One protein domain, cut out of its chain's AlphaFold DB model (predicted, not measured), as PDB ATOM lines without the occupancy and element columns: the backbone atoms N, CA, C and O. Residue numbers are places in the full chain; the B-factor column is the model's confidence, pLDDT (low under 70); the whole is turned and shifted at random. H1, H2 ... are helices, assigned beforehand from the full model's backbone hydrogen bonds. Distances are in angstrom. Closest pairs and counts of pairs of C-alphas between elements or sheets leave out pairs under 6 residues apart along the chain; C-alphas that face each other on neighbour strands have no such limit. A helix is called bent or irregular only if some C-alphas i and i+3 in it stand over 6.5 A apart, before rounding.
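What this domain is: This is residues 9 to 111 of the 251 residues of an uncharacterized protein of bioreactor metagenome (UniProt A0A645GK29). A short helical hairpin, H3 and H4, lies at the middle of the model, and a long helix, H5, packs on H3 of that hairpin with its residues 88 to 95 alone, while residues 99 to 111, of which 99 to 109 belong to H5, stick out. At the other end a thin arm, residues 9 to 19 with the small H1, also sticks out, and a long stretch without a named element leads from H1 to the small H2 near H3. The printed part has 103 residues with five named helices, H1 to H5 in order, and no named strand; its class is all helix. It is loose, with a radius of gyration of the C-alphas of 18.1 A and spans of 55 by 44 by 25 A.

Where its parts are: Find C-alpha 86 at (106.728, 115.534, 87.366); from there H5, residues 86 to 109, runs 35.3 A to C-alpha 109 at (85.369, 107.953, 114.402). H3 is residues 49 to 59, 15.2 A, and H4 residues 69 to 79, 17.5 A. H2 is residues 42 to 46, 7.0 A. H1, residues 9 to 13, 8.4 A, begins at C-alpha 9, (126.224, 89.164, 125.111). H1 and H4 are irregular: C-alphas 9 and 12 are 7.3 A apart, and C-alphas 69 and 72 are 7.1 A apart.

How they stand to each other: H5 touches H3 with residues 88 to 95 alone, at a steep tilt of 63 degrees, opposite ways; look at the closest C-alphas, Tyr 50 and Thr 91, 5.3 A apart. H3 and H4 touch as a hairpin, opposite ways at a shallow tilt of 34 degrees, only just short of steep; their closest C-alphas, Arg 54 and Thr 78, are 5.3 A apart. H2 is close to H3 but not clearly touching, Gly 44 and Leu 52 having the closest C-alphas at 7.4 A. H4 and H5 are apart, and H1 touches no helix. In H3 and H5 every O i to N i+4 pair is within hydrogen-bond range; in H4 it is 6 of 7, in H1 0 of 1 with 1 of 2 O i to N i+3 pairs, and in H2 0 of 1 with 2 of 2.

The domain as a whole: The two C-alphas farthest apart, Ala 16 and Ala 111, are 59.2 A apart. The printed part has no cut, and the link from H1 to H2, residues 14 to 41, is long. Look at residues 108 to 111 for pLDDT under 70; the mean of the printed part is 89.5.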
ATOM      1  N   ASP A   9     125.906  90.487 124.549       96.25
ATOM      2  CA  ASP A   9     126.224  89.164 125.111       96.25
ATOM      3  C   ASP A   9     126.603  88.130 124.038       96.25
ATOM      4  O   ASP A   9     127.274  87.142 124.319       96.25
ATOM      5  N   ASN A  10     126.215  88.380 122.784       94.56
ATOM      6  CA  ASN A  10     126.547  87.521 121.652       94.56
ATOM      7  C   ASN A  10     127.879  87.905 120.977       94.56
ATOM      8  O   ASN A  10     128.258  87.237 120.019       94.56
ATOM      9  N   ASP A  11     128.574  88.966 121.412       93.06
ATOM     10  CA  ASP A  11     129.795  89.493 120.770       93.06
ATOM     11  C   ASP A  11     130.896  88.438 120.650       93.06
ATOM     12  O   ASP A  11     131.477  88.298 119.577       93.06
ATOM     13  N   SER A  12     131.112  87.631 121.690       93.81
ATOM     14  CA  SER A  12     132.114  86.555 121.692       93.81
ATOM     15  C   SER A  12     131.766  85.366 120.789       93.81
ATOM     16  O   SER A  12     132.650  84.583 120.449       93.81
ATOM     17  N   LEU A  13     130.494  85.215 120.407       95.50
ATOM     18  CA  LEU A  13     130.000  84.102 119.591       95.50
ATOM     19  C   LEU A  13     129.956  84.436 118.097       95.50
ATOM     20  O   LEU A  13     129.690  83.553 117.278       95.50
ATOM     21  N   ARG A  14     130.151  85.705 117.721       93.94
ATOM     22  CA  ARG A  14     130.117  86.098 116.312       93.94
ATOM     23  C   ARG A  14     131.394  85.632 115.607       93.94
ATOM     24  O   ARG A  14     132.477  85.758 116.177       93.94
ATOM     25  N   PRO A  15     131.295  85.127 114.363       95.81
ATOM     26  CA  PRO A  15     132.473  84.821 113.560       95.81
ATOM     27  C   PRO A  15     133.394  86.039 113.448       95.81
ATOM     28  O   PRO A  15     132.912  87.159 113.280       95.81
ATOM     29  N   ALA A  16     134.709  85.817 113.491       91.56
ATOM     30  CA  ALA A  16     135.706  86.892 113.506       91.56
ATOM     31  C   ALA A  16     135.626  87.826 112.283       91.56
ATOM     32  O   ALA A  16     135.951  89.005 112.384       91.56
ATOM     33  N   GLU A  17     135.156  87.315 111.145       93.62
ATOM     34  CA  GLU A  17     135.000  88.078 109.899       93.62
ATOM     35  C   GLU A  17     133.680  88.864 109.824       93.62
ATOM     36  O   GLU A  17     133.431  89.581 108.858       93.62
ATOM     37  N   SER A  18     132.807  88.747 110.830       92.94
ATOM     38  CA  SER A  18     131.531  89.463 110.845       92.94
ATOM     39  C   SER A  18     131.716  90.921 111.248       92.94
ATOM     40  O   SER A  18     132.314  91.232 112.276       92.94
ATOM     41  N   TYR A  19     131.081  91.824 110.507       91.12
ATOM     42  CA  TYR A  19     130.988  93.237 110.857       91.12
ATOM     43  C   TYR A  19     129.531  93.715 110.842       91.12
ATOM     44  O   TYR A  19     128.608  93.014 110.425       91.12
ATOM     45  N   LYS A  20     129.295  94.907 111.397       93.31
ATOM     46  CA  LYS A  20     127.962  95.517 111.481       93.31
ATOM     47  C   LYS A  20     127.574  96.074 110.115       93.31
ATOM     48  O   LYS A  20     127.753  97.261 109.859       93.31
ATOM     49  N   GLU A  21     127.032  95.219 109.261       94.44
ATOM     50  CA  GLU A  21     126.575  95.600 107.927       94.44
ATOM     51  C   GLU A  21     125.067  95.468 107.731       94.44
ATOM     52  O   GLU A  21     124.380  94.664 108.364       94.44
ATOM     53  N   MET A  22     124.552  96.297 106.829       92.69
ATOM     54  CA  MET A  22     123.181  96.241 106.355       92.69
ATOM     55  C   MET A  22     123.202  96.373 104.839       92.69
ATOM     56  O   MET A  22     123.662  97.380 104.308       92.69
ATOM     57  N   ILE A  23     122.663  95.369 104.158       93.12
ATOM     58  CA  ILE A  23     122.485  95.387 102.711       93.12
ATOM     59  C   ILE A  23     121.070  95.886 102.431       93.12
ATOM     60  O   ILE A  23     120.092  95.298 102.897       93.12
ATOM     61  N   VAL A  24     120.960  96.989 101.693       91.88
ATOM     62  CA  VAL A  24     119.678  97.547 101.255       91.88
ATOM     63  C   VAL A  24     119.466  97.161  99.801       91.88
ATOM     64  O   VAL A  24     120.276  97.494  98.942       91.88
ATOM     65  N   LEU A  25     118.372  96.457  99.530       92.19
ATOM     66  CA  LEU A  25     117.963  96.126  98.170       92.19
ATOM     67  C   LEU A  25     117.183  97.303  97.589       92.19
ATOM     68  O   LEU A  25     116.230  97.783  98.204       92.19
ATOM     69  N   VAL A  26     117.586  97.758  96.407       90.00
ATOM     70  CA  VAL A  26     116.993  98.908  95.717       90.00
ATOM     71  C   VAL A  26     116.672  98.489  94.280       90.00
ATOM     72  O   VAL A  26     117.474  97.764  93.685       90.00
ATOM     73  N   PRO A  27     115.516  98.887  93.711       89.38
ATOM     74  CA  PRO A  27     115.254  98.679  92.288       89.38
ATOM     75  C   PRO A  27     116.273  99.433  91.422       89.38
ATOM     76  O   PRO A  27     116.944 100.351  91.891       89.38
ATOM     77  N   ASP A  28     116.366  99.087  90.138       86.56
ATOM     78  CA  ASP A  28     117.174  99.863  89.193       86.56
ATOM     79  C   ASP A  28     116.490 101.201  88.864       86.56
ATOM     80  O   ASP A  28     115.774 101.365  87.876       86.56
ATOM     81  N   VAL A  29     116.706 102.165  89.751       84.00
ATOM     82  CA  VAL A  29     116.224 103.547  89.654       84.00
ATOM     83  C   VAL A  29     116.940 104.376  88.584       84.00
ATOM     84  O   VAL A  29     116.471 105.461  88.251       84.00
ATOM     85  N   PHE A  30     118.069 103.897  88.048       78.88
ATOM     86  CA  PHE A  30     118.800 104.568  86.966       78.88
ATOM     87  C   PHE A  30     118.280 104.169  85.582       78.88
ATOM     88  O   PHE A  30     118.647 104.779  84.573       78.88
ATOM     89  N   CYS A  31     117.398 103.171  85.522       78.25
ATOM     90  CA  CYS A  31     116.696 102.813  84.308       78.25
ATOM     91  C   CYS A  31     115.899 104.018  83.778       78.25
ATOM     92  O   CYS A  31     115.127 104.640  84.507       78.25
ATOM     93  N   LYS A  32     116.037 104.335  82.483       73.88
ATOM     94  CA  LYS A  32     115.338 105.474  81.849       73.88
ATOM     95  C   LYS A  32     113.811 105.397  81.961       73.88
ATOM     96  O   LYS A  32     113.145 106.418  81.835       73.88
ATOM     97  N   SER A  33     113.264 104.200  82.156       79.94
ATOM     98  CA  SER A  33     111.831 103.958  82.334       79.94
ATOM     99  C   SER A  33     111.396 103.920  83.802       79.94
ATOM    100  O   SER A  33     110.231 103.616  84.067       79.94
ATOM    101  N   PHE A  34     112.285 104.215  84.762       86.44
ATOM    102  CA  PHE A  34     111.918 104.220  86.173       86.44
ATOM    103  C   PHE A  34     110.843 105.276  86.438       86.44
ATOM    104  O   PHE A  34     111.048 106.479  86.277       86.44
ATOM    105  N   ASN A  35     109.678 104.806  86.867       89.06
ATOM    106  CA  ASN A  35     108.570 105.648  87.272       89.06
ATOM    107  C   ASN A  35     108.375 105.482  88.776       89.06
ATOM    108  O   ASN A  35     108.080 104.380  89.218       89.06
ATOM    109  N   VAL A  36     108.493 106.563  89.549       91.44
ATOM    110  CA  VAL A  36     108.337 106.527  91.013       91.44
ATOM    111  C   VAL A  36     107.025 105.876  91.449       91.44
ATOM    112  O   VAL A  36     107.022 105.166  92.445       91.44
ATOM    113  N   GLU A  37     105.942 106.047  90.689       89.75
ATOM    114  CA  GLU A  37     104.619 105.507  91.017       89.75
ATOM    115  C   GLU A  37     104.597 103.967  91.069       89.75
ATOM    116  O   GLU A  37     103.935 103.399  91.932       89.75
ATOM    117  N   PHE A  38     105.363 103.286  90.208       89.12
ATOM    118  CA  PHE A  38     105.308 101.819  90.059       89.12
ATOM    119  C   PHE A  38     106.669 101.115  90.195       89.12
ATOM    120  O   PHE A  38     106.738  99.901  90.373       89.12
ATOM    121  N   GLY A  39     107.769 101.861  90.126       90.56
ATOM    122  CA  GLY A  39     109.135 101.348  90.012       90.56
ATOM    123  C   GLY A  39     109.657 100.660  91.271       90.56
ATOM    124  O   GLY A  39     110.606  99.884  91.201       90.56
ATOM    125  N   PHE A  40     109.010 100.881  92.418       91.44
ATOM    126  CA  PHE A  40     109.295 100.155  93.660       91.44
ATOM    127  C   PHE A  40     108.596  98.788  93.753       91.44
ATOM    128  O   PHE A  40     108.784  98.070  94.739       91.44
ATOM    129  N   GLY A  41     107.803  98.411  92.742       89.38
ATOM    130  CA  GLY A  41     107.169  97.100  92.650       89.38
ATOM    131  C   GLY A  41     106.299  96.774  93.874       89.38
ATOM    132  O   GLY A  41     105.580  97.652  94.357       89.38
ATOM    133  N   PRO A  42     106.371  95.544  94.420       87.62
ATOM    134  CA  PRO A  42     105.558  95.134  95.570       87.62
ATOM    135  C   PRO A  42     105.721  96.025  96.808       87.62
ATOM    136  O   PRO A  42     104.759  96.238  97.541       87.62
ATOM    137  N   SER A  43     106.910  96.594  97.032       89.81
ATOM    138  CA  SER A  43     107.136  97.516  98.152       89.81
ATOM    139  C   SER A  43     106.305  98.792  98.018       89.81
ATOM    140  O   SER A  43     105.838  99.308  99.029       89.81
ATOM    141  N   GLY A  44     106.076  99.276  96.790       87.75
ATOM    142  CA  GLY A  44     105.240 100.449  96.506       87.75
ATOM    143  C   GLY A  44     103.738 100.216  96.708       87.75
ATOM    144  O   GLY A  44     102.983 101.176  96.807       87.75
ATOM    145  N   ALA A  45     103.303  98.954  96.809       83.94
ATOM    146  CA  ALA A  45     101.933  98.611  97.191       83.94
ATOM    147  C   ALA A  45     101.714  98.653  98.716       83.94
ATOM    148  O   ALA A  45     100.580  98.761  99.170       83.94
ATOM    149  N   ILE A  46     102.791  98.556  99.505       84.81
ATOM    150  CA  ILE A  46     102.752  98.554 100.978       84.81
ATOM    151  C   ILE A  46     103.111  99.934 101.530       84.81
ATOM    152  O   ILE A  46     102.495 100.421 102.475       84.81
ATOM    153  N   TYR A  47     104.129 100.564 100.953       90.56
ATOM    154  CA  TYR A  47     104.612 101.873 101.355       90.56
ATOM    155  C   TYR A  47     104.329 102.884 100.259       90.56
ATOM    156  O   TYR A  47     104.497 102.598  99.077       90.56
ATOM    157  N   ALA A  48     103.979 104.102 100.664       92.56
ATOM    158  CA  ALA A  48     103.806 105.212  99.744       92.56
ATOM    159  C   ALA A  48     105.046 105.387  98.841       92.56
ATOM    160  O   ALA A  48     106.137 105.643  99.369       92.56
ATOM    161  N   PRO A  49     104.903 105.333  97.503       94.62
ATOM    162  CA  PRO A  49     106.048 105.413  96.600       94.62
ATOM    163  C   PRO A  49     106.872 106.697  96.754       94.62
ATOM    164  O   PRO A  49     108.098 106.655  96.670       94.62
ATOM    165  N   TYR A  50     106.229 107.820  97.093       95.81
ATOM    166  CA  TYR A  50     106.926 109.066  97.427       95.81
ATOM    167  C   TYR A  50     107.880 108.908  98.622       95.81
ATOM    168  O   TYR A  50     109.018 109.364  98.577       95.81
ATOM    169  N   VAL A  51     107.453 108.222  99.687       95.62
ATOM    170  CA  VAL A  51     108.287 108.006 100.881       95.62
ATOM    171  C   VAL A  51     109.452 107.069 100.563       95.62
ATOM    172  O   VAL A  51     110.570 107.315 101.015       95.62
ATOM    173  N   LEU A  52     109.223 106.030  99.752       95.62
ATOM    174  CA  LEU A  52     110.293 105.150  99.271       95.62
ATOM    175  C   LEU A  52     111.312 105.913  98.420       95.62
ATOM    176  O   LEU A  52     112.513 105.715  98.589       95.62
ATOM    177  N   TRP A  53     110.847 106.824  97.566       95.12
ATOM    178  CA  TRP A  53     111.707 107.694  96.768       95.12
ATOM    179  C   TRP A  53     112.568 108.617  97.629       95.12
ATOM    180  O   TRP A  53     113.788 108.626  97.478       95.12
ATOM    181  N   ARG A  54     111.963 109.329  98.587       95.69
ATOM    182  CA  ARG A  54     112.700 110.179  99.536       95.69
ATOM    183  C   ARG A  54     113.708 109.372 100.351       95.69
ATOM    184  O   ARG A  54     114.854 109.779 100.495       95.69
ATOM    185  N   THR A  55     113.309 108.187 100.816       95.50
ATOM    186  CA  THR A  55     114.207 107.270 101.531       95.50
ATOM    187  C   THR A  55     115.372 106.855 100.638       95.50
ATOM    188  O   THR A  55     116.518 106.901 101.059       95.50
ATOM    189  N   TYR A  56     115.122 106.497  99.381       94.88
ATOM    190  CA  TYR A  56     116.196 106.183  98.446       94.88
ATOM    191  C   TYR A  56     117.173 107.359  98.279       94.88
ATOM    192  O   TYR A  56     118.378 107.155  98.394       94.88
ATOM    193  N   GLN A  57     116.671 108.580  98.070       93.00
ATOM    194  CA  GLN A  57     117.504 109.774  97.888       93.00
ATOM    195  C   GLN A  57     118.383 110.082  99.103       93.00
ATOM    196  O   GLN A  57     119.538 110.462  98.938       93.00
ATOM    197  N   GLU A  58     117.861 109.890 100.314       94.38
ATOM    198  CA  GLU A  58     118.653 110.087 101.528       94.38
ATOM    199  C   GLU A  58     119.721 109.004 101.703       94.38
ATOM    200  O   GLU A  58     120.777 109.266 102.268       94.38
ATOM    201  N   TRP A  59     119.485 107.782 101.225       93.69
ATOM    202  CA  TRP A  59     120.388 106.654 101.462       93.69
ATOM    203  C   TRP A  59     121.379 106.403 100.319       93.69
ATOM    204  O   TRP A  59     122.435 105.807 100.551       93.69
ATOM    205  N   ILE A  60     121.082 106.849  99.095       91.31
ATOM    206  CA  ILE A  60     121.937 106.618  97.929       91.31
ATOM    207  C   ILE A  60     123.278 107.341  98.098       91.31
ATOM    208  O   ILE A  60     123.382 108.562  98.060       91.31
ATOM    209  N   GLY A  61     124.333 106.558  98.317       87.75
ATOM    210  CA  GLY A  61     125.690 107.057  98.554       87.75
ATOM    211  C   GLY A  61     126.134 107.040 100.018       87.75
ATOM    212  O   GLY A  61     127.327 107.207 100.280       87.75
ATOM    213  N   MET A  62     125.242 106.759 100.974       92.75
ATOM    214  CA  MET A  62     125.645 106.530 102.363       92.75
ATOM    215  C   MET A  62     126.346 105.176 102.500       92.75
ATOM    216  O   MET A  62     125.745 104.124 102.294       92.75
ATOM    217  N   LYS A  63     127.628 105.201 102.874       94.44
ATOM    218  CA  LYS A  63     128.434 103.986 103.110       94.44
ATOM    219  C   LYS A  63     128.483 103.564 104.577       94.44
ATOM    220  O   LYS A  63     128.743 102.407 104.879       94.44
ATOM    221  N   THR A  64     128.257 104.507 105.485       94.81
ATOM    222  CA  THR A  64     128.367 104.310 106.933       94.81
ATOM    223  C   THR A  64     127.277 105.101 107.636       94.81
ATOM    224  O   THR A  64     126.996 106.233 107.245       94.81
ATOM    225  N   VAL A  65     126.699 104.528 108.690       94.12
ATOM    226  CA  VAL A  65     125.699 105.191 109.533       94.12
ATOM    227  C   VAL A  65     126.138 105.096 110.986       94.12
ATOM    228  O   VAL A  65     126.357 104.001 111.505       94.12
ATOM    229  N   THR A  66     126.238 106.240 111.654       95.12
ATOM    230  CA  THR A  66     126.624 106.327 113.062       95.12
ATOM    231  C   THR A  66     125.380 106.380 113.933       95.12
ATOM    232  O   THR A  66     124.585 107.312 113.859       95.12
ATOM    233  N   ILE A  67     125.202 105.391 114.804       92.12
ATOM    234  CA  ILE A  67     124.048 105.315 115.704       92.12
ATOM    235  C   ILE A  67     124.471 105.738 117.116       92.12
ATOM    236  O   ILE A  67     125.441 105.179 117.625       92.12
ATOM    237  N   PRO A  68     123.772 106.695 117.766       95.00
ATOM    238  CA  PRO A  68     122.508 107.323 117.351       95.00
ATOM    239  C   PRO A  68     122.644 108.597 116.495       95.00
ATOM    240  O   PRO A  68     121.625 109.117 116.045       95.00
ATOM    241  N   ALA A  69     123.860 109.107 116.281       96.19
ATOM    242  CA  ALA A  69     124.115 110.446 115.733       96.19
ATOM    243  C   ALA A  69     123.382 110.759 114.411       96.19
ATOM    244  O   ALA A  69     122.799 111.831 114.267       96.19
ATOM    245  N   ASP A  70     123.352 109.816 113.469       95.56
ATOM    246  CA  ASP A  70     122.735 109.997 112.152       95.56
ATOM    247  C   ASP A  70     121.221 109.742 112.131       95.56
ATOM    248  O   ASP A  70     120.554 110.131 111.174       95.56
ATOM    249  N   MET A  71     120.649 109.107 113.166       93.38
ATOM    250  CA  MET A  71     119.248 108.655 113.136       93.38
ATOM    251  C   MET A  71     118.270 109.804 112.912       93.38
ATOM    252  O   MET A  71     117.388 109.710 112.060       93.38
ATOM    253  N   ARG A  72     118.429 110.883 113.689       95.31
ATOM    254  CA  ARG A  72     117.547 112.048 113.616       95.31
ATOM    255  C   ARG A  72     117.642 112.710 112.246       95.31
ATOM    256  O   ARG A  72     116.615 112.933 111.621       95.31
ATOM    257  N   ARG A  73     118.869 112.945 111.770       95.62
ATOM    258  CA  ARG A  73     119.129 113.566 110.468       95.62
ATOM    259  C   ARG A  73     118.471 112.777 109.339       95.62
ATOM    260  O   ARG A  73     117.719 113.353 108.570       95.62
ATOM    261  N   ILE A  74     118.701 111.464 109.270       95.06
ATOM    262  CA  ILE A  74     118.127 110.612 108.215       95.06
ATOM    263  C   ILE A  74     116.594 110.656 108.249       95.06
ATOM    264  O   ILE A  74     115.958 110.796 107.204       95.06
ATOM    265  N   LEU A  75     115.990 110.555 109.438       95.06
ATOM    266  CA  LEU A  75     114.536 110.594 109.587       95.06
ATOM    267  C   LEU A  75     113.959 111.949 109.156       95.06
ATOM    268  O   LEU A  75     113.043 111.996 108.342       95.06
ATOM    269  N   GLU A  76     114.499 113.043 109.686       96.44
ATOM    270  CA  GLU A  76     113.999 114.393 109.420       96.44
ATOM    271  C   GLU A  76     114.202 114.785 107.950       96.44
ATOM    272  O   GLU A  76     113.265 115.282 107.329       96.44
ATOM    273  N   SER A  77     115.356 114.478 107.349       94.62
ATOM    274  CA  SER A  77     115.629 114.759 105.932       94.62
ATOM    275  C   SER A  77     114.732 113.960 104.976       94.62
ATOM    276  O   SER A  77     114.307 114.486 103.943       94.62
ATOM    277  N   THR A  78     114.351 112.729 105.342       95.62
ATOM    278  CA  THR A  78     113.419 111.912 104.542       95.62
ATOM    279  C   THR A  78     112.039 112.572 104.436       95.62
ATOM    280  O   THR A  78     111.418 112.535 103.373       95.62
ATOM    281  N   TYR A  79     111.562 113.199 105.517       95.19
ATOM    282  CA  TYR A  79     110.234 113.826 105.590       95.19
ATOM    283  C   TYR A  79     110.247 115.352 105.431       95.19
ATOM    284  O   TYR A  79     109.191 115.978 105.520       95.19
ATOM    285  N   ALA A  80     111.415 115.952 105.202       94.19
ATOM    286  CA  ALA A  80     111.541 117.387 105.008       94.19
ATOM    287  C   ALA A  80     110.738 117.857 103.784       94.19
ATOM    288  O   ALA A  80     110.648 117.169 102.764       94.19
ATOM    289  N   GLU A  81     110.166 119.056 103.889       91.81
ATOM    290  CA  GLU A  81     109.390 119.666 102.813       91.81
ATOM    291  C   GLU A  81     110.292 119.974 101.611       91.81
ATOM    292  O   GLU A  81     111.353 120.585 101.756       91.81
ATOM    293  N   GLN A  82     109.878 119.533 100.422       90.38
ATOM    294  CA  GLN A  82     110.660 119.650  99.191       90.38
ATOM    295  C   GLN A  82     109.762 119.976  98.002       90.38
ATOM    296  O   GLN A  82     108.650 119.450  97.878       90.38
ATOM    297  N   SER A  83     110.253 120.842  97.120       90.56
ATOM    298  CA  SER A  83     109.586 121.161  95.860       90.56
ATOM    299  C   SER A  83     109.869 120.058  94.850       90.56
ATOM    300  O   SER A  83     110.975 119.948  94.332       90.56
ATOM    301  N   GLU A  84     108.857 119.244  94.576       92.62
ATOM    302  CA  GLU A  84     108.957 118.109  93.663       92.62
ATOM    303  C   GLU A  84     108.334 118.452  92.308       92.62
ATOM    304  O   GLU A  84     107.434 119.290  92.213       92.62
ATOM    305  N   THR A  85     108.785 117.784  91.247       88.06
ATOM    306  CA  THR A  85     108.267 117.979  89.883       88.06
ATOM    307  C   THR A  85     107.883 116.649  89.235       88.06
ATOM    308  O   THR A  85     108.245 115.571  89.713       88.06
ATOM    309  N   GLY A  86     107.100 116.710  88.155       88.19
ATOM    310  CA  GLY A  86     106.728 115.534  87.366       88.19
ATOM    311  C   GLY A  86     105.973 114.460  88.161       88.19
ATOM    312  O   GLY A  86     105.086 114.761  88.962       88.19
ATOM    313  N   SER A  87     106.321 113.192  87.929       87.06
ATOM    314  CA  SER A  87     105.687 112.040  88.585       87.06
ATOM    315  C   SER A  87     105.897 112.021  90.103       87.06
ATOM    316  O   SER A  87     105.006 111.587  90.832       87.06
ATOM    317  N   ILE A  88     107.014 112.561  90.600       91.69
ATOM    318  CA  ILE A  88     107.295 112.631  92.041       91.69
ATOM    319  C   ILE A  88     106.278 113.548  92.729       91.69
ATOM    320  O   ILE A  88     105.685 113.162  93.737       91.69
ATOM    321  N   ALA A  89     105.996 114.716  92.140       93.06
ATOM    322  CA  ALA A  89     105.001 115.651  92.661       93.06
ATOM    323  C   ALA A  89     103.608 115.013  92.777       93.06
ATOM    324  O   ALA A  89     102.934 115.185  93.792       93.06
ATOM    325  N   LYS A  90     103.201 114.224  91.772       92.44
ATOM    326  CA  LYS A  90     101.941 113.467  91.807       92.44
ATOM    327  C   LYS A  90     101.915 112.499  92.995       92.44
ATOM    328  O   LYS A  90     101.010 112.586  93.820       92.44
ATOM    329  N   THR A  91     102.945 111.663  93.152       92.88
ATOM    330  CA  THR A  91     103.007 110.707  94.276       92.88
ATOM    331  C   THR A  91     103.028 111.398  95.646       92.88
ATOM    332  O   THR A  91     102.448 110.885  96.601       92.88
ATOM    333  N   LYS A  92     103.636 112.588  95.757       95.12
ATOM    334  CA  LYS A  92     103.581 113.417  96.969       95.12
ATOM    335  C   LYS A  92     102.157 113.891  97.268       95.12
ATOM    336  O   LYS A  92     101.710 113.790  98.410       95.12
ATOM    337  N   ILE A  93     101.442 114.390  96.257       94.00
ATOM    338  CA  ILE A  93     100.038 114.809  96.387       94.00
ATOM    339  C   ILE A  93      99.175 113.637  96.866       94.00
ATOM    340  O   ILE A  93      98.349 113.824  97.759       94.00
ATOM    341  N   ASP A  94      99.392 112.436  96.335       91.88
ATOM    342  CA  ASP A  94      98.639 111.243  96.736       91.88
ATOM    343  C   ASP A  94      98.860 110.896  98.218       91.88
ATOM    344  O   ASP A  94      97.903 110.606  98.939       91.88
ATOM    345  N   VAL A  95     100.097 111.024  98.718       92.56
ATOM    346  CA  VAL A  95     100.402 110.860 100.152       92.56
ATOM    347  C   VAL A  95      99.692 111.904 101.010       92.56
ATOM    348  O   VAL A  95      99.125 111.556 102.049       92.56
ATOM    349  N   LEU A  96      99.698 113.171 100.593       93.06
ATOM    350  CA  LEU A  96      99.041 114.251 101.334       93.06
ATOM    351  C   LEU A  96      97.520 114.061 101.382       93.06
ATOM    352  O   LEU A  96      96.935 114.157 102.460       93.06
ATOM    353  N   LYS A  97      96.899 113.690 100.256       91.56
ATOM    354  CA  LYS A  97      95.472 113.336 100.200       91.56
ATOM    355  C   LYS A  97      95.153 112.155 101.109       91.56
ATOM    356  O   LYS A  97      94.170 112.186 101.844       91.56
ATOM    357  N   ARG A  98      95.988 111.109 101.101       87.00
ATOM    358  CA  ARG A  98      95.782 109.941 101.967       87.00
ATOM    359  C   ARG A  98      95.880 110.313 103.440       87.00
ATOM    360  O   ARG A  98      95.041 109.880 104.223       87.00
ATOM    361  N   LYS A  99      96.854 111.148 103.810       89.12
ATOM    362  CA  LYS A  99      96.983 111.692 105.167       89.12
ATOM    363  C   LYS A  99      95.724 112.459 105.583       89.12
ATOM    364  O   LYS A  99      95.225 112.214 106.675       89.12
ATOM    365  N   GLU A 100      95.205 113.333 104.725       89.31
ATOM    366  CA  GLU A 100      93.985 114.104 104.992       89.31
ATOM    367  C   GLU A 100      92.764 113.193 105.186       89.31
ATOM    368  O   GLU A 100      92.062 113.312 106.188       89.31
ATOM    369  N   ILE A 101      92.565 112.210 104.300       84.31
ATOM    370  CA  ILE A 101      91.487 111.213 104.422       84.31
ATOM    371  C   ILE A 101      91.583 110.462 105.755       84.31
ATOM    372  O   ILE A 101      90.577 110.290 106.440       84.31
ATOM    373  N   LEU A 102      92.784 110.026 106.144       82.31
ATOM    374  CA  LEU A 102      92.995 109.307 107.402       82.31
ATOM    375  C   LEU A 102      92.743 110.191 108.626       82.31
ATOM    376  O   LEU A 102      92.161 109.729 109.605       82.31
ATOM    377  N   GLN A 103      93.141 111.462 108.568       83.31
ATOM    378  CA  GLN A 103      92.862 112.433 109.624       83.31
ATOM    379  C   GLN A 103      91.358 112.684 109.768       83.31
ATOM    380  O   GLN A 103      90.839 112.617 110.881       83.31
ATOM    381  N   LEU A 104      90.648 112.903 108.658       80.94
ATOM    382  CA  LEU A 104      89.194 113.080 108.649       80.94
ATOM    383  C   LEU A 104      88.467 111.826 109.143       80.94
ATOM    384  O   LEU A 104      87.558 111.932 109.960       80.94
ATOM    385  N   SER A 105      88.897 110.638 108.710       75.56
ATOM    386  CA  SER A 105      88.337 109.371 109.189       75.56
ATOM    387  C   SER A 105      88.504 109.224 110.698       75.56
ATOM    388  O   SER A 105      87.549 108.860 111.375       75.56
ATOM    389  N   ALA A 106      89.686 109.536 111.237       73.62
ATOM    390  CA  ALA A 106      89.930 109.471 112.674       73.62
ATOM    391  C   ALA A 106      89.052 110.466 113.451       73.62
ATOM    392  O   ALA A 106      88.500 110.105 114.486       73.62
ATOM    393  N   LEU A 107      88.892 111.694 112.945       74.44
ATOM    394  CA  LEU A 107      88.013 112.701 113.550       74.44
ATOM    395  C   LEU A 107      86.544 112.253 113.539       74.44
ATOM    396  O   LEU A 107      85.863 112.384 114.553       74.44
ATOM    397  N   ASN A 108      86.078 111.664 112.434       64.50
ATOM    398  CA  ASN A 108      84.717 111.140 112.315       64.50
ATOM    399  C   ASN A 108      84.474 109.946 113.249       64.50
ATOM    400  O   ASN A 108      83.417 109.874 113.868       64.50
ATOM    401  N   SER A 109      85.454 109.052 113.425       58.62
ATOM    402  CA  SER A 109      85.369 107.953 114.402       58.62
ATOM    403  C   SER A 109      85.302 108.429 115.860       58.62
ATOM    404  O   SER A 109      84.894 107.663 116.727       58.62
ATOM    405  N   MET A 110      85.703 109.672 116.152       58.94
ATOM    406  CA  MET A 110      85.607 110.281 117.487       58.94
ATOM    407  C   MET A 110      84.307 111.079 117.702       58.94
ATOM    408  O   MET A 110      84.055 111.537 118.818       58.94
ATOM    409  N   ALA A 111      83.480 111.271 116.668       55.47
ATOM    410  CA  ALA A 111      82.232 112.018 116.773       55.47
ATOM    411  C   ALA A 111      81.111 111.144 117.370       55.47
ATOM    412  O   ALA A 111      80.807 110.068 116.868       55.47
TER     413      ALA A 111